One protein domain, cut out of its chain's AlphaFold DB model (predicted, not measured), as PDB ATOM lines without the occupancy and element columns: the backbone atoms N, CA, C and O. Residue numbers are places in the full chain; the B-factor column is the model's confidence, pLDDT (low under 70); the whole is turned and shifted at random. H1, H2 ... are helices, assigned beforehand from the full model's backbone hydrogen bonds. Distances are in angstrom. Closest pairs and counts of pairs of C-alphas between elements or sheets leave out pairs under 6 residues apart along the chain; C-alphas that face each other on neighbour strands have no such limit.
ATOM      1  N   LYS A 102     229.135 255.855 170.604       65.31
ATOM      2  CA  LYS A 102     228.693 255.274 169.322       65.31
ATOM      3  C   LYS A 102     229.188 253.838 169.136       65.31
ATOM      4  O   LYS A 102     228.441 253.005 168.620       65.31
ATOM      5  N   TYR A 103     230.417 253.536 169.554       60.94
ATOM      6  CA  TYR A 103     230.976 252.184 169.519       60.94
ATOM      7  C   TYR A 103     230.240 251.238 170.483       60.94
ATOM      8  O   TYR A 103     229.751 250.187 170.063       60.94
ATOM      9  N   ILE A 104     230.051 251.659 171.736       57.00
ATOM     10  CA  ILE A 104     229.337 250.904 172.778       57.00
ATOM     11  C   ILE A 104     227.884 250.604 172.371       57.00
ATOM     12  O   ILE A 104     227.391 249.496 172.580       57.00
ATOM     13  N   LEU A 105     227.189 251.559 171.742       59.47
ATOM     14  CA  LEU A 105     225.795 251.393 171.313       59.47
ATOM     15  C   LEU A 105     225.620 250.425 170.127       59.47
ATOM     16  O   LEU A 105     224.521 249.890 169.946       59.47
ATOM     17  N   LYS A 106     226.670 250.164 169.331       68.94
ATOM     18  CA  LYS A 106     226.645 249.169 168.237       68.94
ATOM     19  C   LYS A 106     226.723 247.731 168.752       68.94
ATOM     20  O   LYS A 106     226.212 246.818 168.099       68.94
ATOM     21  N   ASN A 107     227.315 247.513 169.922       67.81
ATOM     22  CA  ASN A 107     227.434 246.195 170.531       67.81
ATOM     23  C   ASN A 107     226.276 245.949 171.509       67.81
ATOM     24  O   ASN A 107     226.184 246.571 172.562       67.81
ATOM     25  N   LYS A 108     225.388 244.995 171.191       66.56
ATOM     26  CA  LYS A 108     224.174 244.733 171.990       66.56
ATOM     27  C   LYS A 108     224.465 244.459 173.471       66.56
ATOM     28  O   LYS A 108     223.683 244.890 174.307       66.56
ATOM     29  N   LYS A 109     225.560 243.765 173.810       60.59
ATOM     30  CA  LYS A 109     225.913 243.481 175.217       60.59
ATOM     31  C   LYS A 109     226.448 244.716 175.940       60.59
ATOM     32  O   LYS A 109     226.064 244.960 177.079       60.59
ATOM     33  N   GLU A 110     227.301 245.494 175.284       63.91
ATOM     34  CA  GLU A 110     227.879 246.710 175.871       63.91
ATOM     35  C   GLU A 110     226.836 247.822 175.998       63.91
ATOM     36  O   GLU A 110     226.835 248.536 176.998       63.91
ATOM     37  N   LYS A 111     225.870 247.883 175.076       72.50
ATOM     38  CA  LYS A 111     224.695 248.753 175.167       72.50
ATOM     39  C   LYS A 111     223.894 248.523 176.452       72.50
ATOM     40  O   LYS A 111     223.599 249.490 177.144       72.50
ATOM     41  N   TYR A 112     223.588 247.273 176.812       70.94
ATOM     42  CA  TYR A 112     222.867 246.985 178.061       70.94
ATOM     43  C   TYR A 112     223.656 247.408 179.304       70.94
ATOM     44  O   TYR A 112     223.080 247.941 180.250       70.94
ATOM     45  N   ILE A 113     224.975 247.203 179.305       71.38
ATOM     46  CA  ILE A 113     225.845 247.618 180.417       71.38
ATOM     47  C   ILE A 113     225.882 249.146 180.524       71.38
ATOM     48  O   ILE A 113     225.817 249.687 181.627       71.38
ATOM     49  N   TYR A 114     225.961 249.843 179.393       76.31
ATOM     50  CA  TYR A 114     225.941 251.299 179.342       76.31
ATOM     51  C   TYR A 114     224.601 251.875 179.800       76.31
ATOM     52  O   TYR A 114     224.588 252.750 180.658       76.31
ATOM     53  N   GLU A 115     223.479 251.351 179.305       77.06
ATOM     54  CA  GLU A 115     222.139 251.767 179.736       77.06
ATOM     55  C   GLU A 115     221.926 251.515 181.233       77.06
ATOM     56  O   GLU A 115     221.374 252.367 181.924       77.06
ATOM     57  N   PHE A 116     222.437 250.402 181.766       74.69
ATOM     58  CA  PHE A 116     222.390 250.123 183.199       74.69
ATOM     59  C   PHE A 116     223.243 251.104 184.018       74.69
ATOM     60  O   PHE A 116     222.775 251.637 185.021       74.69
ATOM     61  N   ARG A 117     224.476 251.399 183.587       75.75
ATOM     62  CA  ARG A 117     225.341 252.398 184.244       75.75
ATOM     63  C   ARG A 117     224.730 253.795 184.198       75.75
ATOM     64  O   ARG A 117     224.732 254.491 185.208       75.75
ATOM     65  N   LYS A 118     224.171 254.172 183.047       78.56
ATOM     66  CA  LYS A 118     223.440 255.423 182.854       78.56
ATOM     67  C   LYS A 118     222.247 255.499 183.806       78.56
ATOM     68  O   LYS A 118     222.125 256.472 184.537       78.56
ATOM     69  N   TYR A 119     221.445 254.439 183.889       76.19
ATOM     70  CA  TYR A 119     220.330 254.348 184.830       76.19
ATOM     71  C   TYR A 119     220.780 254.514 186.290       76.19
ATOM     72  O   TYR A 119     220.156 255.272 187.032       76.19
ATOM     73  N   LEU A 120     221.872 253.854 186.696       73.50
ATOM     74  CA  LEU A 120     222.429 253.972 188.049       73.50
ATOM     75  C   LEU A 120     222.896 255.396 188.384       73.50
ATOM     76  O   LEU A 120     222.725 255.824 189.527       73.50
ATOM     77  N   ALA A 121     223.479 256.099 187.408       71.75
ATOM     78  CA  ALA A 121     223.971 257.467 187.556       71.75
ATOM     79  C   ALA A 121     222.834 258.503 187.548       71.75
ATOM     80  O   ALA A 121     222.821 259.397 188.386       71.75
ATOM     81  N   GLU A 122     221.860 258.367 186.645       74.81
ATOM     82  CA  GLU A 122     220.759 259.328 186.490       74.81
ATOM     83  C   GLU A 122     219.706 259.216 187.597       74.81
ATOM     84  O   GLU A 122     219.130 260.220 188.006       74.81
ATOM     85  N   ASN A 123     219.450 258.009 188.108       73.38
ATOM     86  CA  ASN A 123     218.376 257.777 189.082       73.38
ATOM     87  C   ASN A 123     218.864 257.790 190.538       73.38
ATOM     88  O   ASN A 123     218.150 257.320 191.420       73.38
ATOM     89  N   ASN A 124     220.086 258.270 190.802       72.25
ATOM     90  CA  ASN A 124     220.728 258.289 192.126       72.25
ATOM     91  C   ASN A 124     220.778 256.928 192.849       72.25
ATOM     92  O   ASN A 124     221.167 256.861 194.015       72.25
ATOM     93  N   VAL A 125     220.454 255.827 192.162       76.69
ATOM     94  CA  VAL A 125     220.402 254.472 192.728       76.69
ATOM     95  C   VAL A 125     221.763 254.079 193.281       76.69
ATOM     96  O   VAL A 125     221.852 253.476 194.346       76.69
ATOM     97  N   PHE A 126     222.838 254.463 192.589       75.81
ATOM     98  CA  PHE A 126     224.190 254.230 193.078       75.81
ATOM     99  C   PHE A 126     224.450 254.945 194.411       75.81
ATOM    100  O   PHE A 126     224.955 254.326 195.344       75.81
ATOM    101  N   SER A 127     224.052 256.215 194.530       77.12
ATOM    102  CA  SER A 127     224.216 256.977 195.773       77.12
ATOM    103  C   SER A 127     223.398 256.381 196.917       77.12
ATOM    104  O   SER A 127     223.893 256.301 198.038       77.12
ATOM    105  N   GLU A 128     222.168 255.946 196.647       81.50
ATOM    106  CA  GLU A 128     221.311 255.302 197.646       81.50
ATOM    107  C   GLU A 128     221.910 253.980 198.135       81.50
ATOM    108  O   GLU A 128     222.012 253.746 199.338       81.50
ATOM    109  N   LEU A 129     222.406 253.142 197.219       82.31
ATOM    110  CA  LEU A 129     223.092 251.900 197.577       82.31
ATOM    111  C   LEU A 129     224.353 252.164 198.403       82.31
ATOM    112  O   LEU A 129     224.567 251.499 199.415       82.31
ATOM    113  N   VAL A 130     225.170 253.147 198.016       82.25
ATOM    114  CA  VAL A 130     226.373 253.528 198.770       82.25
ATOM    115  C   VAL A 130     226.009 253.990 200.179       82.25
ATOM    116  O   VAL A 130     226.667 253.567 201.128       82.25
ATOM    117  N   ASN A 131     224.953 254.786 200.347       82.62
ATOM    118  CA  ASN A 131     224.494 255.230 201.665       82.62
ATOM    119  C   ASN A 131     224.029 254.052 202.532       82.62
ATOM    120  O   ASN A 131     224.431 253.945 203.693       82.62
ATOM    121  N   ILE A 132     223.249 253.133 201.956       85.75
ATOM    122  CA  ILE A 132     222.784 251.916 202.631       85.75
ATOM    123  C   ILE A 132     223.974 251.065 203.081       85.75
ATOM    124  O   ILE A 132     224.063 250.699 204.253       85.75
ATOM    125  N   PHE A 133     224.909 250.766 202.177       84.94
ATOM    126  CA  PHE A 133     226.065 249.933 202.500       84.94
ATOM    127  C   PHE A 133     227.003 250.612 203.493       84.94
ATOM    128  O   PHE A 133     227.459 249.961 204.429       84.94
ATOM    129  N   SER A 134     227.242 251.915 203.348       84.75
ATOM    130  CA  SER A 134     228.066 252.679 204.288       84.75
ATOM    131  C   SER A 134     227.474 252.629 205.693       84.75
ATOM    132  O   SER A 134     228.189 252.345 206.652       84.75
ATOM    133  N   TYR A 135     226.158 252.812 205.819       83.88
ATOM    134  CA  TYR A 135     225.477 252.709 207.105       83.88
ATOM    135  C   TYR A 135     225.565 251.297 207.697       83.88
ATOM    136  O   TYR A 135     225.850 251.149 208.884       83.88
ATOM    137  N   LEU A 136     225.367 250.252 206.886       85.44
ATOM    138  CA  LEU A 136     225.468 248.858 207.335       85.44
ATOM    139  C   LEU A 136     226.883 248.480 207.788       85.44
ATOM    140  O   LEU A 136     227.040 247.716 208.740       85.44
ATOM    141  N   ILE A 137     227.910 249.004 207.119       84.38
ATOM    142  CA  ILE A 137     229.313 248.765 207.473       84.38
ATOM    143  C   ILE A 137     229.651 249.462 208.793       84.38
ATOM    144  O   ILE A 137     230.198 248.823 209.694       84.38
ATOM    145  N   VAL A 138     229.297 250.744 208.927       85.38
ATOM    146  CA  VAL A 138     229.575 251.542 210.133       85.38
ATOM    147  C   VAL A 138     228.828 250.983 211.345       85.38
ATOM    148  O   VAL A 138     229.413 250.833 212.415       85.38
ATOM    149  N   ASN A 139     227.567 250.587 211.166       81.62
ATOM    150  CA  ASN A 139     226.696 250.128 212.249       81.62
ATOM    151  C   ASN A 139     226.589 248.599 212.323       81.62
ATOM    152  O   ASN A 139     225.619 248.071 212.862       81.62
ATOM    153  N   LYS A 140     227.592 247.859 211.828       78.75
ATOM    154  CA  LYS A 140     227.600 246.381 211.784       78.75
ATOM    155  C   LYS A 140     227.328 245.712 213.142       78.75
ATOM    156  O   LYS A 140     226.864 244.577 213.179       78.75
ATOM    157  N   LYS A 141     227.649 246.385 214.253       79.06
ATOM    158  CA  LYS A 141     227.419 245.888 215.623       79.06
ATOM    159  C   LYS A 141     226.011 246.185 216.153       79.06
ATOM    160  O   LYS A 141     225.552 245.476 217.039       79.06
ATOM    161  N   GLU A 142     225.353 247.214 215.628       78.50
ATOM    162  CA  GLU A 142     224.021 247.662 216.059       78.50
ATOM    163  C   GLU A 142     222.917 247.090 215.160       78.50
ATOM    164  O   GLU A 142     221.837 246.731 215.628       78.50
ATOM    165  N   VAL A 143     223.198 246.939 213.863       76.56
ATOM    166  CA  VAL A 143     222.279 246.339 212.897       76.56
ATOM    167  C   VAL A 143     222.372 244.819 212.984       76.56
ATOM    168  O   VAL A 143     223.213 244.184 212.350       76.56
ATOM    169  N   HIS A 144     221.465 244.222 213.758       72.06
ATOM    170  CA  HIS A 144     221.414 242.771 213.950       72.06
ATOM    171  C   HIS A 144     221.029 242.009 212.665       72.06
ATOM    172  O   HIS A 144     221.478 240.879 212.453       72.06
ATOM    173  N   ASN A 145     220.208 242.616 211.798       78.38
ATOM    174  CA  ASN A 145     219.822 242.056 210.504       78.38
ATOM    175  C   ASN A 145     219.852 243.135 209.400       78.38
ATOM    176  O   ASN A 145     218.964 243.991 209.351       78.38
ATOM    177  N   PRO A 146     220.830 243.084 208.477       78.69
ATOM    178  CA  PRO A 146     220.936 244.029 207.365       78.69
ATOM    179  C   PRO A 146     219.698 244.073 206.460       78.69
ATOM    180  O   PRO A 146     219.396 245.115 205.886       78.69
ATOM    181  N   TYR A 147     218.968 242.958 206.343       76.50
ATOM    182  CA  TYR A 147     217.753 242.881 205.532       76.50
ATOM    183  C   TYR A 147     216.636 243.770 206.090       76.50
ATOM    184  O   TYR A 147     216.012 244.514 205.338       76.50
ATOM    185  N   ASP A 148     216.427 243.743 207.407       77.00
ATOM    186  CA  ASP A 148     215.363 244.517 208.056       77.00
ATOM    187  C   ASP A 148     215.649 246.019 207.965       77.00
ATOM    188  O   ASP A 148     214.743 246.810 207.698       77.00
ATOM    189  N   TYR A 149     216.927 246.402 208.080       79.56
ATOM    190  CA  TYR A 149     217.360 247.777 207.847       79.56
ATOM    191  C   TYR A 149     217.047 248.229 206.416       79.56
ATOM    192  O   TYR A 149     216.412 249.263 206.237       79.56
ATOM    193  N   ILE A 150     217.408 247.438 205.400       82.44
ATOM    194  CA  ILE A 150     217.125 247.771 203.996       82.44
ATOM    195  C   ILE A 150     215.614 247.895 203.752       82.44
ATOM    196  O   ILE A 150     215.167 248.847 203.114       82.44
ATOM    197  N   CYS A 151     214.811 246.972 204.288       77.62
ATOM    198  CA  CYS A 151     213.354 247.041 204.179       77.62
ATOM    199  C   CYS A 151     212.786 248.306 204.833       77.62
ATOM    200  O   CYS A 151     211.922 248.958 204.245       77.62
ATOM    201  N   SER A 152     213.300 248.685 206.006       78.44
ATOM    202  CA  SER A 152     212.900 249.920 206.686       78.44
ATOM    203  C   SER A 152     213.348 251.181 205.939       78.44
ATOM    204  O   SER A 152     212.561 252.112 205.811       78.44
ATOM    205  N   TYR A 153     214.558 251.187 205.370       78.62
ATOM    206  CA  TYR A 153     215.129 252.310 204.624       78.62
ATOM    207  C   TYR A 153     214.268 252.686 203.415       78.62
ATOM    208  O   TYR A 153     214.025 253.860 203.150       78.62
ATOM    209  N   PHE A 154     213.739 251.682 202.715       79.00
ATOM    210  CA  PHE A 154     212.826 251.883 201.589       79.00
ATOM    211  C   PHE A 154     211.352 252.019 201.997       79.00
ATOM    212  O   PHE A 154     210.486 252.036 201.123       79.00
ATOM    213  N   ASN A 155     211.041 252.109 203.298       69.62
ATOM    214  CA  ASN A 155     209.672 252.117 203.825       69.62
ATOM    215  C   ASN A 155     208.804 250.984 203.250       69.62
ATOM    216  O   ASN A 155     207.602 251.148 203.024       69.62
ATOM    217  N   LEU A 156     209.407 249.817 203.006       57.09
ATOM    218  CA  LEU A 156     208.682 248.621 202.603       57.09
ATOM    219  C   LEU A 156     207.943 248.120 203.843       57.09
ATOM    220  O   LEU A 156     208.484 247.355 204.641       57.09
ATOM    221  N   THR A 157     206.716 248.600 204.052       47.41
ATOM    222  CA  THR A 157     205.880 248.145 205.159       47.41
ATOM    223  C   THR A 157     205.748 246.626 205.096       47.41
ATOM    224  O   THR A 157     205.270 246.048 204.116       47.41
ATOM    225  N   THR A 158     206.140 245.960 206.183       50.25
ATOM    226  CA  THR A 158     205.978 244.512 206.384       50.25
ATOM    227  C   THR A 158     204.519 244.053 206.265       50.25
ATOM    228  O   THR A 158     204.266 242.858 206.150       50.25
ATOM    229  N   SER A 159     203.554 244.980 206.223       50.19
ATOM    230  CA  SER A 159     202.123 244.718 206.061       50.19
ATOM    231  C   SER A 159     201.671 244.413 204.627       50.19
ATOM    232  O   SER A 159     200.597 243.840 204.467       50.19
ATOM    233  N   ASN A 160     202.444 244.752 203.586       45.56
ATOM    234  CA  ASN A 160     202.042 244.486 202.191       45.56
ATOM    235  C   ASN A 160     202.594 243.172 201.614       45.56
ATOM    236  O   ASN A 160     202.180 242.740 200.537       45.56
ATOM    237  N   CYS A 161     203.465 242.475 202.342       46.78
ATOM    238  CA  CYS A 161     203.782 241.085 202.043       46.78
ATOM    239  C   CYS A 161     202.846 240.188 202.849       46.78
ATOM    240  O   CYS A 161     203.188 239.748 203.944       46.78
TER     241      CYS A 161
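This is residues 102 to 161 of the 299 residues of an uncharacterized protein of Hepatocystis sp. ex Piliocolobus tephrosceles (UniProt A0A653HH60). An open zigzag of helices strung one after another: the short H1 at one end, then H2 and H3 following each other along the longest axis with a corner between them. Past H3 the chain turns back through residues 139 to 145 into H4, near the far part of H3, and the tail of residues 154 to 161 leads away from the other helices. The printed part has 60 residues with four named helices, in the order H1, H2, H3, H4, and no named strand; the class is all helix. It is extended, with a radius of gyration of the C-alphas of 16.4 A, and spans 47 by 29 by 17 A.

H1 is residues 102 to 106, beginning at C-alpha 102 (228.693, 255.274, 169.322). H2 is residues 108 to 122, 20.9 A from first to last C-alpha. H3 is residues 125 to 138, 19.9 A long. H4 is residues 146 to 153, 10.5 A long, ending at C-alpha 153 (215.129, 252.310, 204.624).

H1 and H2 touch only at the corner by their link, H2 with residues 110 to 114 alone; the closest C-alphas, of Leu 105 and Lys 111, are 4.8 A apart. H2 and H3 are close but not clearly touching, their closest C-alphas, of Leu 120 and Phe 126, 5.3 A apart. They run the same way at a steep tilt of 68 degrees, only just short of about perpendicular. H3, with residues 132 to 136 alone, only just touches H4, with 3 pairs of C-alphas within 8 A; the closest are those of Leu 136 and Pro 146, 6.6 A apart. These two run opposite ways at a steep tilt of 52 degrees. H1 is apart from H3 and H4, and H2 from H4. In H1, H2, H3 and H4 every O i to N i+4 pair is within hydrogen-bond range.

The two C-alphas farthest apart, of Lys 106 and Glu 142, are 47.9 A apart. The printed part has no cut. The links H1 to H2 and H2 to H3 are tight, and H3 to H4 is short. The mean pLDDT of the printed part is 73.0; residues 102 to 110 and 155 to 161 are under 70.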